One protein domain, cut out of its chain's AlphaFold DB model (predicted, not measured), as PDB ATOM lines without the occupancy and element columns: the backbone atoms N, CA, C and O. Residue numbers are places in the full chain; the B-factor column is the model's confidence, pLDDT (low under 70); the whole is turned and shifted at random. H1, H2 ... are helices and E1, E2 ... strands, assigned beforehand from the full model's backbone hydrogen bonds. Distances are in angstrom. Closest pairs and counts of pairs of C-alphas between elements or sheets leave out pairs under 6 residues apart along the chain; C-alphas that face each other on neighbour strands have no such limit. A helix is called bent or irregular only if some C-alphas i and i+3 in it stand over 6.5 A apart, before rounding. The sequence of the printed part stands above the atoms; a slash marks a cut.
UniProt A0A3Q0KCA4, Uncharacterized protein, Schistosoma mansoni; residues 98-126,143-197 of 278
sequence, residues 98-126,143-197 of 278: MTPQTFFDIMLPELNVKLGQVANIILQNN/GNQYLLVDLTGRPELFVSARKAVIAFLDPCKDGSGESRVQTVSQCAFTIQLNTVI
ATOM      1  N   MET A  98     147.370 155.186 159.524       81.20
ATOM      2  CA  MET A  98     146.808 155.355 158.189       81.20
ATOM      3  C   MET A  98     145.745 154.284 157.961       81.20
ATOM      4  O   MET A  98     145.953 153.118 158.292       81.20
ATOM      5  N   THR A  99     144.609 154.680 157.397       81.00
ATOM      6  CA  THR A  99     143.544 153.752 156.996       81.00
ATOM      7  C   THR A  99     143.531 153.632 155.476       81.00
ATOM      8  O   THR A  99     144.005 154.548 154.805       81.00
ATOM      9  N   PRO A 100     142.952 152.567 154.891       82.65
ATOM     10  CA  PRO A 100     142.723 152.513 153.449       82.65
ATOM     11  C   PRO A 100     142.041 153.781 152.917       82.65
ATOM     12  O   PRO A 100     142.498 154.344 151.927       82.65
ATOM     13  N   GLN A 101     141.033 154.294 153.637       85.20
ATOM     14  CA  GLN A 101     140.287 155.506 153.275       85.20
ATOM     15  C   GLN A 101     141.185 156.737 153.099       85.20
ATOM     16  O   GLN A 101     140.931 157.558 152.223       85.20
ATOM     17  N   THR A 102     142.275 156.837 153.868       85.78
ATOM     18  CA  THR A 102     143.272 157.910 153.740       85.78
ATOM     19  C   THR A 102     143.846 157.998 152.320       85.78
ATOM     20  O   THR A 102     144.159 159.089 151.852       85.78
ATOM     21  N   PHE A 103     143.946 156.868 151.614       90.84
ATOM     22  CA  PHE A 103     144.492 156.802 150.260       90.84
ATOM     23  C   PHE A 103     143.433 156.987 149.172       90.84
ATOM     24  O   PHE A 103     143.775 157.450 148.086       90.84
ATOM     25  N   PHE A 104     142.156 156.692 149.448       91.57
ATOM     26  CA  PHE A 104     141.072 156.873 148.474       91.57
ATOM     27  C   PHE A 104     140.972 158.323 147.991       91.57
ATOM     28  O   PHE A 104     140.730 158.547 146.808       91.57
ATOM     29  N   ASP A 105     141.200 159.296 148.877       89.37
ATOM     30  CA  ASP A 105     141.051 160.727 148.593       89.37
ATOM     31  C   ASP A 105     142.302 161.404 148.003       89.37
ATOM     32  O   ASP A 105     142.287 162.613 147.759       89.37
ATOM     33  N   ILE A 106     143.382 160.659 147.738       90.64
ATOM     34  CA  ILE A 106     144.594 161.221 147.127       90.64
ATOM     35  C   ILE A 106     144.284 161.666 145.696       90.64
ATOM     36  O   ILE A 106     143.910 160.859 144.849       90.64
ATOM     37  N   MET A 107     144.467 162.955 145.414       91.11
ATOM     38  CA  MET A 107     144.252 163.525 144.083       91.11
ATOM     39  C   MET A 107     145.433 163.235 143.154       91.11
ATOM     40  O   MET A 107     146.585 163.511 143.496       91.11
ATOM     41  N   LEU A 108     145.136 162.752 141.947       91.33
ATOM     42  CA  LEU A 108     146.088 162.645 140.847       91.33
ATOM     43  C   LEU A 108     146.109 163.977 140.082       91.33
ATOM     44  O   LEU A 108     145.132 164.292 139.397       91.33
ATOM     45  N   PRO A 109     147.186 164.777 140.180       79.92
ATOM     46  CA  PRO A 109     147.186 166.161 139.698       79.92
ATOM     47  C   PRO A 109     146.994 166.287 138.182       79.92
ATOM     48  O   PRO A 109     146.455 167.285 137.722       79.92
ATOM     49  N   GLU A 110     147.406 165.282 137.410       81.90
ATOM     50  CA  GLU A 110     147.349 165.307 135.942       81.90
ATOM     51  C   GLU A 110     145.929 165.135 135.389       81.90
ATOM     52  O   GLU A 110     145.615 165.663 134.328       81.90
ATOM     53  N   LEU A 111     145.062 164.422 136.113       84.11
ATOM     54  CA  LEU A 111     143.697 164.114 135.675       84.11
ATOM     55  C   LEU A 111     142.613 164.726 136.558       84.11
ATOM     56  O   LEU A 111     141.439 164.655 136.211       84.11
ATOM     57  N   ASN A 112     142.990 165.303 137.700       87.19
ATOM     58  CA  ASN A 112     142.055 165.816 138.696       87.19
ATOM     59  C   ASN A 112     141.032 164.754 139.162       87.19
ATOM     60  O   ASN A 112     139.865 165.054 139.403       87.19
ATOM     61  N   VAL A 113     141.483 163.500 139.287       92.04
ATOM     62  CA  VAL A 113     140.695 162.364 139.794       92.04
ATOM     63  C   VAL A 113     141.294 161.841 141.093       92.04
ATOM     64  O   VAL A 113     142.498 161.968 141.325       92.04
ATOM     65  N   LYS A 114     140.464 161.238 141.940       93.84
ATOM     66  CA  LYS A 114     140.912 160.607 143.185       93.84
ATOM     67  C   LYS A 114     141.453 159.204 142.920       93.84
ATOM     68  O   LYS A 114     140.908 158.477 142.094       93.84
ATOM     69  N   LEU A 115     142.471 158.787 143.670       94.81
ATOM     70  CA  LEU A 115     143.077 157.460 143.550       94.81
ATOM     71  C   LEU A 115     142.035 156.347 143.715       94.81
ATOM     72  O   LEU A 115     141.991 155.423 142.911       94.81
ATOM     73  N   GLY A 116     141.138 156.481 144.693       94.11
ATOM     74  CA  GLY A 116     140.076 155.509 144.947       94.11
ATOM     75  C   GLY A 116     139.005 155.400 143.854       94.11
ATOM     76  O   GLY A 116     138.185 154.493 143.904       94.11
ATOM     77  N   GLN A 117     138.984 156.315 142.878       93.54
ATOM     78  CA  GLN A 117     138.084 156.241 141.718       93.54
ATOM     79  C   GLN A 117     138.688 155.446 140.555       93.54
ATOM     80  O   GLN A 117     137.960 155.040 139.654       93.54
ATOM     81  N   VAL A 118     140.011 155.268 140.544       93.61
ATOM     82  CA  VAL A 118     140.746 154.658 139.425       93.61
ATOM     83  C   VAL A 118     141.511 153.396 139.813       93.61
ATOM     84  O   VAL A 118     141.857 152.612 138.933       93.61
ATOM     85  N   ALA A 119     141.769 153.194 141.106       94.84
ATOM     86  CA  ALA A 119     142.477 152.042 141.644       94.84
ATOM     87  C   ALA A 119     141.561 151.181 142.515       94.84
ATOM     88  O   ALA A 119     140.736 151.699 143.269       94.84
ATOM     89  N   ASN A 120     141.781 149.869 142.485       94.28
ATOM     90  CA  ASN A 120     141.283 148.970 143.511       94.28
ATOM     91  C   ASN A 120     142.261 148.972 144.692       94.28
ATOM     92  O   ASN A 120     143.449 148.688 144.533       94.28
ATOM     93  N   ILE A 121     141.769 149.331 145.873       93.01
ATOM     94  CA  ILE A 121     142.576 149.520 147.077       93.01
ATOM     95  C   ILE A 121     142.226 148.403 148.062       93.01
ATOM     96  O   ILE A 121     141.181 148.438 148.711       93.01
ATOM     97  N   ILE A 122     143.103 147.405 148.171       90.80
ATOM     98  CA  ILE A 122     142.854 146.176 148.935       90.80
ATOM     99  C   ILE A 122     143.786 146.118 150.140       90.80
ATOM    100  O   ILE A 122     145.010 146.114 150.000       90.80
ATOM    101  N   LEU A 123     143.217 146.026 151.342       89.08
ATOM    102  CA  LEU A 123     143.994 145.795 152.556       89.08
ATOM    103  C   LEU A 123     144.467 144.335 152.612       89.08
ATOM    104  O   LEU A 123     143.659 143.411 152.672       89.08
ATOM    105  N   GLN A 124     145.781 144.137 152.638       84.48
ATOM    106  CA  GLN A 124     146.433 142.850 152.830       84.48
ATOM    107  C   GLN A 124     146.940 142.742 154.270       84.48
ATOM    108  O   GLN A 124     147.880 143.425 154.686       84.48
ATOM    109  N   ASN A 125     146.326 141.843 155.037       74.02
ATOM    110  CA  ASN A 125     146.838 141.460 156.345       74.02
ATOM    111  C   ASN A 125     147.851 140.336 156.158       74.02
ATOM    112  O   ASN A 125     147.475 139.210 155.829       74.02
ATOM    113  N   ASN A 126     149.125 140.608 156.430       61.05
ATOM    114  CA  ASN A 126     150.145 139.567 156.461       61.05
ATOM    115  C   ASN A 126     150.078 138.812 157.805       61.05
ATOM    116  O   ASN A 126     151.018 138.813 158.592       61.05
ATOM    117  N   GLY A 143     150.989 142.462 162.378       52.89
ATOM    118  CA  GLY A 143     152.038 142.483 161.376       52.89
ATOM    119  C   GLY A 143     151.935 143.736 160.521       52.89
ATOM    120  O   GLY A 143     150.916 144.434 160.528       52.89
ATOM    121  N   ASN A 144     153.000 144.027 159.779       66.33
ATOM    122  CA  ASN A 144     152.963 145.069 158.763       66.33
ATOM    123  C   ASN A 144     151.728 144.835 157.876       66.33
ATOM    124  O   ASN A 144     151.629 143.812 157.194       66.33
ATOM    125  N   GLN A 145     150.759 145.746 157.947       83.29
ATOM    126  CA  GLN A 145     149.639 145.762 157.019       83.29
ATOM    127  C   GLN A 145     150.114 146.433 155.744       83.29
ATOM    128  O   GLN A 145     150.775 147.473 155.793       83.29
ATOM    129  N   TYR A 146     149.768 145.840 154.611       89.16
ATOM    130  CA  TYR A 146     150.072 146.407 153.309       89.16
ATOM    131  C   TYR A 146     148.771 146.755 152.611       89.16
ATOM    132  O   TYR A 146     147.793 146.017 152.684       89.16
ATOM    133  N   LEU A 147     148.751 147.888 151.931       92.19
ATOM    134  CA  LEU A 147     147.667 148.260 151.045       92.19
ATOM    135  C   LEU A 147     148.111 147.968 149.620       92.19
ATOM    136  O   LEU A 147     149.054 148.597 149.149       92.19
ATOM    137  N   LEU A 148     147.464 147.027 148.943       94.22
ATOM    138  CA  LEU A 148     147.661 146.835 147.513       94.22
ATOM    139  C   LEU A 148     146.849 147.896 146.771       94.22
ATOM    140  O   LEU A 148     145.631 147.967 146.926       94.22
ATOM    141  N   VAL A 149     147.532 148.704 145.970       96.01
ATOM    142  CA  VAL A 149     146.927 149.632 145.018       96.01
ATOM    143  C   VAL A 149     147.061 149.009 143.639       96.01
ATOM    144  O   VAL A 149     148.156 148.951 143.082       96.01
ATOM    145  N   ASP A 150     145.945 148.517 143.115       95.64
ATOM    146  CA  ASP A 150     145.862 147.860 141.817       95.64
ATOM    147  C   ASP A 150     145.189 148.785 140.795       95.64
ATOM    148  O   ASP A 150     144.027 149.166 140.930       95.64
ATOM    149  N   LEU A 151     145.948 149.153 139.767       95.88
ATOM    150  CA  LEU A 151     145.546 150.019 138.662       95.88
ATOM    151  C   LEU A 151     145.378 149.222 137.362       95.88
ATOM    152  O   LEU A 151     145.477 149.795 136.284       95.88
ATOM    153  N   THR A 152     145.108 147.915 137.419       94.74
ATOM    154  CA  THR A 152     144.920 147.078 136.216       94.74
ATOM    155  C   THR A 152     143.851 147.635 135.264       94.74
ATOM    156  O   THR A 152     143.989 147.510 134.050       94.74
ATOM    157  N   GLY A 153     142.819 148.313 135.781       93.05
ATOM    158  CA  GLY A 153     141.807 148.981 134.953       93.05
ATOM    159  C   GLY A 153     142.263 150.292 134.295       93.05
ATOM    160  O   GLY A 153     141.595 150.754 133.375       93.05
ATOM    161  N   ARG A 154     143.358 150.902 134.771       93.33
ATOM    162  CA  ARG A 154     143.914 152.199 134.336       93.33
ATOM    163  C   ARG A 154     145.457 152.198 134.431       93.33
ATOM    164  O   ARG A 154     146.030 152.991 135.189       93.33
ATOM    165  N   PRO A 155     146.152 151.286 133.722       93.38
ATOM    166  CA  PRO A 155     147.589 151.058 133.890       93.38
ATOM    167  C   PRO A 155     148.442 152.283 133.537       93.38
ATOM    168  O   PRO A 155     149.516 152.481 134.102       93.38
ATOM    169  N   GLU A 156     147.948 153.155 132.657       93.77
ATOM    170  CA  GLU A 156     148.604 154.405 132.278       93.77
ATOM    171  C   GLU A 156     148.789 155.374 133.458       93.77
ATOM    172  O   GLU A 156     149.660 156.239 133.417       93.77
ATOM    173  N   LEU A 157     148.012 155.207 134.535       94.13
ATOM    174  CA  LEU A 157     148.072 156.055 135.729       94.13
ATOM    175  C   LEU A 157     149.069 155.572 136.776       94.13
ATOM    176  O   LEU A 157     149.252 156.255 137.783       94.13
ATOM    177  N   PHE A 158     149.719 154.427 136.562       95.03
ATOM    178  CA  PHE A 158     150.612 153.808 137.539       95.03
ATOM    179  C   PHE A 158     151.678 154.776 138.069       95.03
ATOM    180  O   PHE A 158     151.814 154.959 139.281       95.03
ATOM    181  N   VAL A 159     152.406 155.440 137.167       94.03
ATOM    182  CA  VAL A 159     153.509 156.342 137.532       94.03
ATOM    183  C   VAL A 159     152.992 157.543 138.326       94.03
ATOM    184  O   VAL A 159     153.535 157.874 139.384       94.03
ATOM    185  N   SER A 160     151.914 158.167 137.850       93.80
ATOM    186  CA  SER A 160     151.320 159.357 138.463       93.80
ATOM    187  C   SER A 160     150.704 159.039 139.828       93.80
ATOM    188  O   SER A 160     150.899 159.795 140.782       93.80
ATOM    189  N   ALA A 161     150.040 157.889 139.961       95.11
ATOM    190  CA  ALA A 161     149.491 157.394 141.218       95.11
ATOM    191  C   ALA A 161     150.580 157.080 142.243       95.11
ATOM    192  O   ALA A 161     150.520 157.575 143.370       95.11
ATOM    193  N   ARG A 162     151.616 156.331 141.847       94.75
ATOM    194  CA  ARG A 162     152.749 156.011 142.724       94.75
ATOM    195  C   ARG A 162     153.418 157.287 143.234       94.75
ATOM    196  O   ARG A 162     153.633 157.438 144.435       94.75
ATOM    197  N   LYS A 163     153.683 158.244 142.342       93.32
ATOM    198  CA  LYS A 163     154.267 159.545 142.695       93.32
ATOM    199  C   LYS A 163     153.383 160.339 143.661       93.32
ATOM    200  O   LYS A 163     153.903 160.915 144.615       93.32
ATOM    201  N   ALA A 164     152.068 160.366 143.439       92.85
ATOM    202  CA  ALA A 164     151.124 161.062 144.313       92.85
ATOM    203  C   ALA A 164     151.077 160.445 145.719       92.85
ATOM    204  O   ALA A 164     151.105 161.176 146.707       92.85
ATOM    205  N   VAL A 165     151.080 159.111 145.818       93.27
ATOM    206  CA  VAL A 165     151.138 158.391 147.099       93.27
ATOM    207  C   VAL A 165     152.447 158.668 147.834       93.27
ATOM    208  O   VAL A 165     152.430 158.955 149.027       93.27
ATOM    209  N   ILE A 166     153.586 158.638 147.145       92.34
ATOM    210  CA  ILE A 166     154.886 158.903 147.775       92.34
ATOM    211  C   ILE A 166     154.949 160.341 148.289       92.34
ATOM    212  O   ILE A 166     155.300 160.558 149.444       92.34
ATOM    213  N   ALA A 167     154.506 161.315 147.492       89.12
ATOM    214  CA  ALA A 167     154.409 162.711 147.920       89.12
ATOM    215  C   ALA A 167     153.407 162.928 149.070       89.12
ATOM    216  O   ALA A 167     153.527 163.886 149.834       89.12
ATOM    217  N   PHE A 168     152.395 162.065 149.188       87.91
ATOM    218  CA  PHE A 168     151.460 162.071 150.307       87.91
ATOM    219  C   PHE A 168     152.108 161.545 151.596       87.91
ATOM    220  O   PHE A 168     151.945 162.157 152.652       87.91
ATOM    221  N   LEU A 169     152.850 160.438 151.499       86.08
ATOM    222  CA  LEU A 169     153.552 159.801 152.618       86.08
ATOM    223  C   LEU A 169     154.787 160.585 153.077       86.08
ATOM    224  O   LEU A 169     155.197 160.445 154.228       86.08
ATOM    225  N   ASP A 170     155.358 161.396 152.189       83.74
ATOM    226  CA  ASP A 170     156.553 162.199 152.421       83.74
ATOM    227  C   ASP A 170     156.301 163.700 152.170       83.74
ATOM    228  O   ASP A 170     156.746 164.263 151.163       83.74
ATOM    229  N   PRO A 171     155.575 164.386 153.077       71.43
ATOM    230  CA  PRO A 171     155.344 165.827 152.966       71.43
ATOM    231  C   PRO A 171     156.629 166.657 152.942       71.43
ATOM    232  O   PRO A 171     156.652 167.724 152.328       71.43
ATOM    233  N   CYS A 172     157.662 166.191 153.644       69.70
ATOM    234  CA  CYS A 172     158.894 166.934 153.891       69.70
ATOM    235  C   CYS A 172     160.004 166.608 152.884       69.70
ATOM    236  O   CYS A 172     161.041 167.263 152.912       69.70
ATOM    237  N   LYS A 173     159.775 165.655 151.969       76.01
ATOM    238  CA  LYS A 173     160.740 165.181 150.967       76.01
ATOM    239  C   LYS A 173     162.022 164.623 151.596       76.01
ATOM    240  O   LYS A 173     163.115 164.866 151.089       76.01
ATOM    241  N   ASP A 174     161.886 163.895 152.703       74.37
ATOM    242  CA  ASP A 174     162.996 163.234 153.400       74.37
ATOM    243  C   ASP A 174     163.326 161.835 152.835       74.37
ATOM    244  O   ASP A 174     164.267 161.182 153.284       74.37
ATOM    245  N   GLY A 175     162.565 161.368 151.841       77.39
ATOM    246  CA  GLY A 175     162.696 160.055 151.211       77.39
ATOM    247  C   GLY A 175     161.964 158.933 151.953       77.39
ATOM    248  O   GLY A 175     161.937 157.796 151.477       77.39
ATOM    249  N   SER A 176     161.328 159.211 153.097       77.21
ATOM    250  CA  SER A 176     160.655 158.188 153.909       77.21
ATOM    251  C   SER A 176     159.412 157.592 153.244       77.21
ATOM    252  O   SER A 176     159.013 156.479 153.589       77.21
ATOM    253  N   GLY A 177     158.818 158.290 152.273       82.70
ATOM    254  CA  GLY A 177     157.671 157.799 151.509       82.70
ATOM    255  C   GLY A 177     158.049 156.709 150.509       82.70
ATOM    256  O   GLY A 177     157.308 155.741 150.361       82.70
ATOM    257  N   GLU A 178     159.220 156.819 149.874       85.59
ATOM    258  CA  GLU A 178     159.691 155.863 148.860       85.59
ATOM    259  C   GLU A 178     159.903 154.472 149.472       85.59
ATOM    260  O   GLU A 178     159.488 153.468 148.900       85.59
ATOM    261  N   SER A 179     160.471 154.411 150.683       86.60
ATOM    262  CA  SER A 179     160.745 153.142 151.376       86.60
ATOM    263  C   SER A 179     159.486 152.372 151.782       86.60
ATOM    264  O   SER A 179     159.555 151.169 152.021       86.60
ATOM    265  N   ARG A 180     158.327 153.040 151.831       87.88
ATOM    266  CA  ARG A 180     157.034 152.421 152.154       87.88
ATOM    267  C   ARG A 180     156.267 151.947 150.928       87.88
ATOM    268  O   ARG A 180     155.222 151.325 151.103       87.88
ATOM    269  N   VAL A 181     156.731 152.266 149.720       92.54
ATOM    270  CA  VAL A 181     156.005 151.994 148.478       92.54
ATOM    271  C   VAL A 181     156.802 151.044 147.593       92.54
ATOM    272  O   VAL A 181     157.784 151.431 146.957       92.54
ATOM    273  N   GLN A 182     156.334 149.803 147.489       93.19
ATOM    274  CA  GLN A 182     156.993 148.760 146.708       93.19
ATOM    275  C   GLN A 182     156.183 148.419 145.459       93.19
ATOM    276  O   GLN A 182     154.996 148.118 145.529       93.19
ATOM    277  N   THR A 183     156.826 148.427 144.296       94.11
ATOM    278  CA  THR A 183     156.201 147.952 143.058       94.11
ATOM    279  C   THR A 183     156.057 146.431 143.096       94.11
ATOM    280  O   THR A 183     157.035 145.730 143.348       94.11
ATOM    281  N   VAL A 184     154.849 145.927 142.830       90.75
ATOM    282  CA  VAL A 184     154.548 144.484 142.772       90.75
ATOM    283  C   VAL A 184     154.450 144.009 141.326       90.75
ATOM    284  O   VAL A 184     154.908 142.920 140.993       90.75
ATOM    285  N   SER A 185     153.868 144.830 140.453       91.47
ATOM    286  CA  SER A 185     153.722 144.550 139.026       91.47
ATOM    287  C   SER A 185     153.756 145.847 138.215       91.47
ATOM    288  O   SER A 185     153.888 146.936 138.769       91.47
ATOM    289  N   GLN A 186     153.600 145.743 136.895       92.08
ATOM    290  CA  GLN A 186     153.526 146.906 136.002       92.08
ATOM    291  C   GLN A 186     152.307 147.807 136.273       92.08
ATOM    292  O   GLN A 186     152.311 148.965 135.867       92.08
ATOM    293  N   CYS A 187     151.289 147.289 136.968       94.73
ATOM    294  CA  CYS A 187     150.032 147.992 137.226       94.73
ATOM    295  C   CYS A 187     149.685 148.065 138.716       94.73
ATOM    296  O   CYS A 187     148.629 148.583 139.060       94.73
ATOM    297  N   ALA A 188     150.529 147.544 139.613       95.68
ATOM    298  CA  ALA A 188     150.210 147.487 141.033       95.68
ATOM    299  C   ALA A 188     151.426 147.720 141.927       95.68
ATOM    300  O   ALA A 188     152.549 147.295 141.639       95.68
ATOM    301  N   PHE A 189     151.186 148.384 143.050       96.36
ATOM    302  CA  PHE A 189     152.181 148.624 144.085       96.36
ATOM    303  C   PHE A 189     151.554 148.461 145.467       96.36
ATOM    304  O   PHE A 189     150.344 148.595 145.637       96.36
ATOM    305  N   THR A 190     152.376 148.161 146.464       94.18
ATOM    306  CA  THR A 190     151.962 148.051 147.859       94.18
ATOM    307  C   THR A 190     152.436 149.246 148.661       94.18
ATOM    308  O   THR A 190     153.496 149.814 148.399       94.18
ATOM    309  N   ILE A 191     151.641 149.621 149.657       92.94
ATOM    310  CA  ILE A 191     151.956 150.669 150.622       92.94
ATOM    311  C   ILE A 191     152.023 150.034 152.003       92.94
ATOM    312  O   ILE A 191     151.037 149.464 152.467       92.94
ATOM    313  N   GLN A 192     153.159 150.147 152.678       88.23
ATOM    314  CA  GLN A 192     153.286 149.718 154.065       88.23
ATOM    315  C   GLN A 192     152.562 150.702 154.994       88.23
ATOM    316  O   GLN A 192     152.905 151.886 155.062       88.23
ATOM    317  N   LEU A 193     151.574 150.204 155.736       84.28
ATOM    318  CA  LEU A 193     150.846 150.968 156.742       84.28
ATOM    319  C   LEU A 193     151.542 150.862 158.102       84.28
ATOM    320  O   LEU A 193     151.970 149.786 158.525       84.28
ATOM    321  N   ASN A 194     151.590 151.976 158.831       74.04
ATOM    322  CA  ASN A 194     152.017 151.972 160.228       74.04
ATOM    323  C   ASN A 194     150.880 151.424 161.103       74.04
ATOM    324  O   ASN A 194     149.948 152.152 161.451       74.04
ATOM    325  N   THR A 195     150.945 150.142 161.463       68.99
ATOM    326  CA  THR A 195     149.975 149.510 162.377       68.99
ATOM    327  C   THR A 195     150.303 149.787 163.840       68.99
ATOM    328  O   THR A 195     149.409 150.016 164.662       68.99
ATOM    329  N   VAL A 196     151.596 149.809 164.170       73.97
ATOM    330  CA  VAL A 196     152.103 150.062 165.520       73.97
ATOM    331  C   VAL A 196     152.527 151.519 165.651       73.97
ATOM    332  O   VAL A 196     153.392 152.004 164.925       73.97
ATOM    333  N   ILE A 197     151.934 152.214 166.620       80.32
ATOM    334  CA  ILE A 197     152.337 153.574 166.981       80.32
ATOM    335  C   ILE A 197     153.542 153.472 167.916       80.32
ATOM    336  O   ILE A 197     153.396 153.094 169.078       80.32
TER     337      ILE A 197
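This is residues 98 to 126 and 143 to 197 of the 278 residues of an uncharacterized protein of Schistosoma mansoni (UniProt A0A3Q0KCA4). A twisted sheet of four strands has one face covered by helices: the long H3 runs along it over the inner strand E4, and the short H1 sits on the same face toward the edge strand E1, while the opposite face is bare. The short helix H2 touches H1 and only grazes the sheet. The printed part has 84 residues, with three named helices and four named strands in the order H1, H2, E1, E2, H3, E3, E4; the sheet's order is E1, E2, E4, E3, antiparallel throughout, and the class is mixed, helices and strands. The whole is compact, with a radius of gyration of the C-alphas of 11.9 A, and rounded, spanning 34 by 28 by 21 A.

Begin in the sheet and find C-alpha 120 at (141.283, 148.970, 143.511); from there E1, residues 120 to 125, runs 15.9 A. Beside it is E2, residues 145 to 150, 15.8 A long. Next across the sheet comes E4, residues 188 to 193, 16.1 A long, ending at C-alpha 193 at (150.846, 150.968, 156.742), and then E3, residues 181 to 183. Look for H3, residues 155 to 169, from C-alpha 155 at (147.589, 151.058, 133.890); it spans 21.5 A and is irregular, with C-alphas 156 and 159 7.4 A apart. H1 is residues 100 to 104, and H2 is residues 115 to 118.

The sheet is only just strongly twisted, its C-alphas lying up to 4.1 A off the best plane. Between E1 and E2, find N 122 and O 148 at 2.9 A; between E2 and E4, N 147 and O 191 at 2.8 A. E3 and E4 form a hairpin, with N 190 and O 182 at 2.8 A. H3 on one face makes two layers, helix over sheet, at a height over the sheet of 9.4 A; it runs along the strands, at 10 degrees to E4 on the local plane, and its closest C-alphas to E4 are those of Phe 158 and Ala 188, 7.2 A apart. E2, H3 and E3 form a split strand-helix-strand unit, two strands running the same way with E4 between them, and its crossover is right-handed. H1 lies on the same face as H3, at a height of 8.9 A, over E1 only just, with 3 of its 5 C-alphas falling there. H1 and H2 touch, the closest C-alphas being those of Phe 104 and Gly 116, 3.9 A apart. H2 and H3 are close but not clearly touching, with C-alphas of Leu 115 and Ala 161 closest at 6.8 A. E1 and E3 are apart. In H1 every O i to N i+4 pair is within hydrogen-bond range, in H3 9 of 11; H2 is too short for one.

The two C-alphas farthest apart, those of Glu 156 and Ile 197, are 34.9 A from each other. Residues 127 to 142 are not printed, and C-alphas 126 and 143 are 6.0 A apart across this cut. The link from H3 to E3 is long, with 11 residues. Mean pLDDT of the printed part is 87.4; look for values under 70 at residues 126, 143 to 144, 172 and 195 of this model.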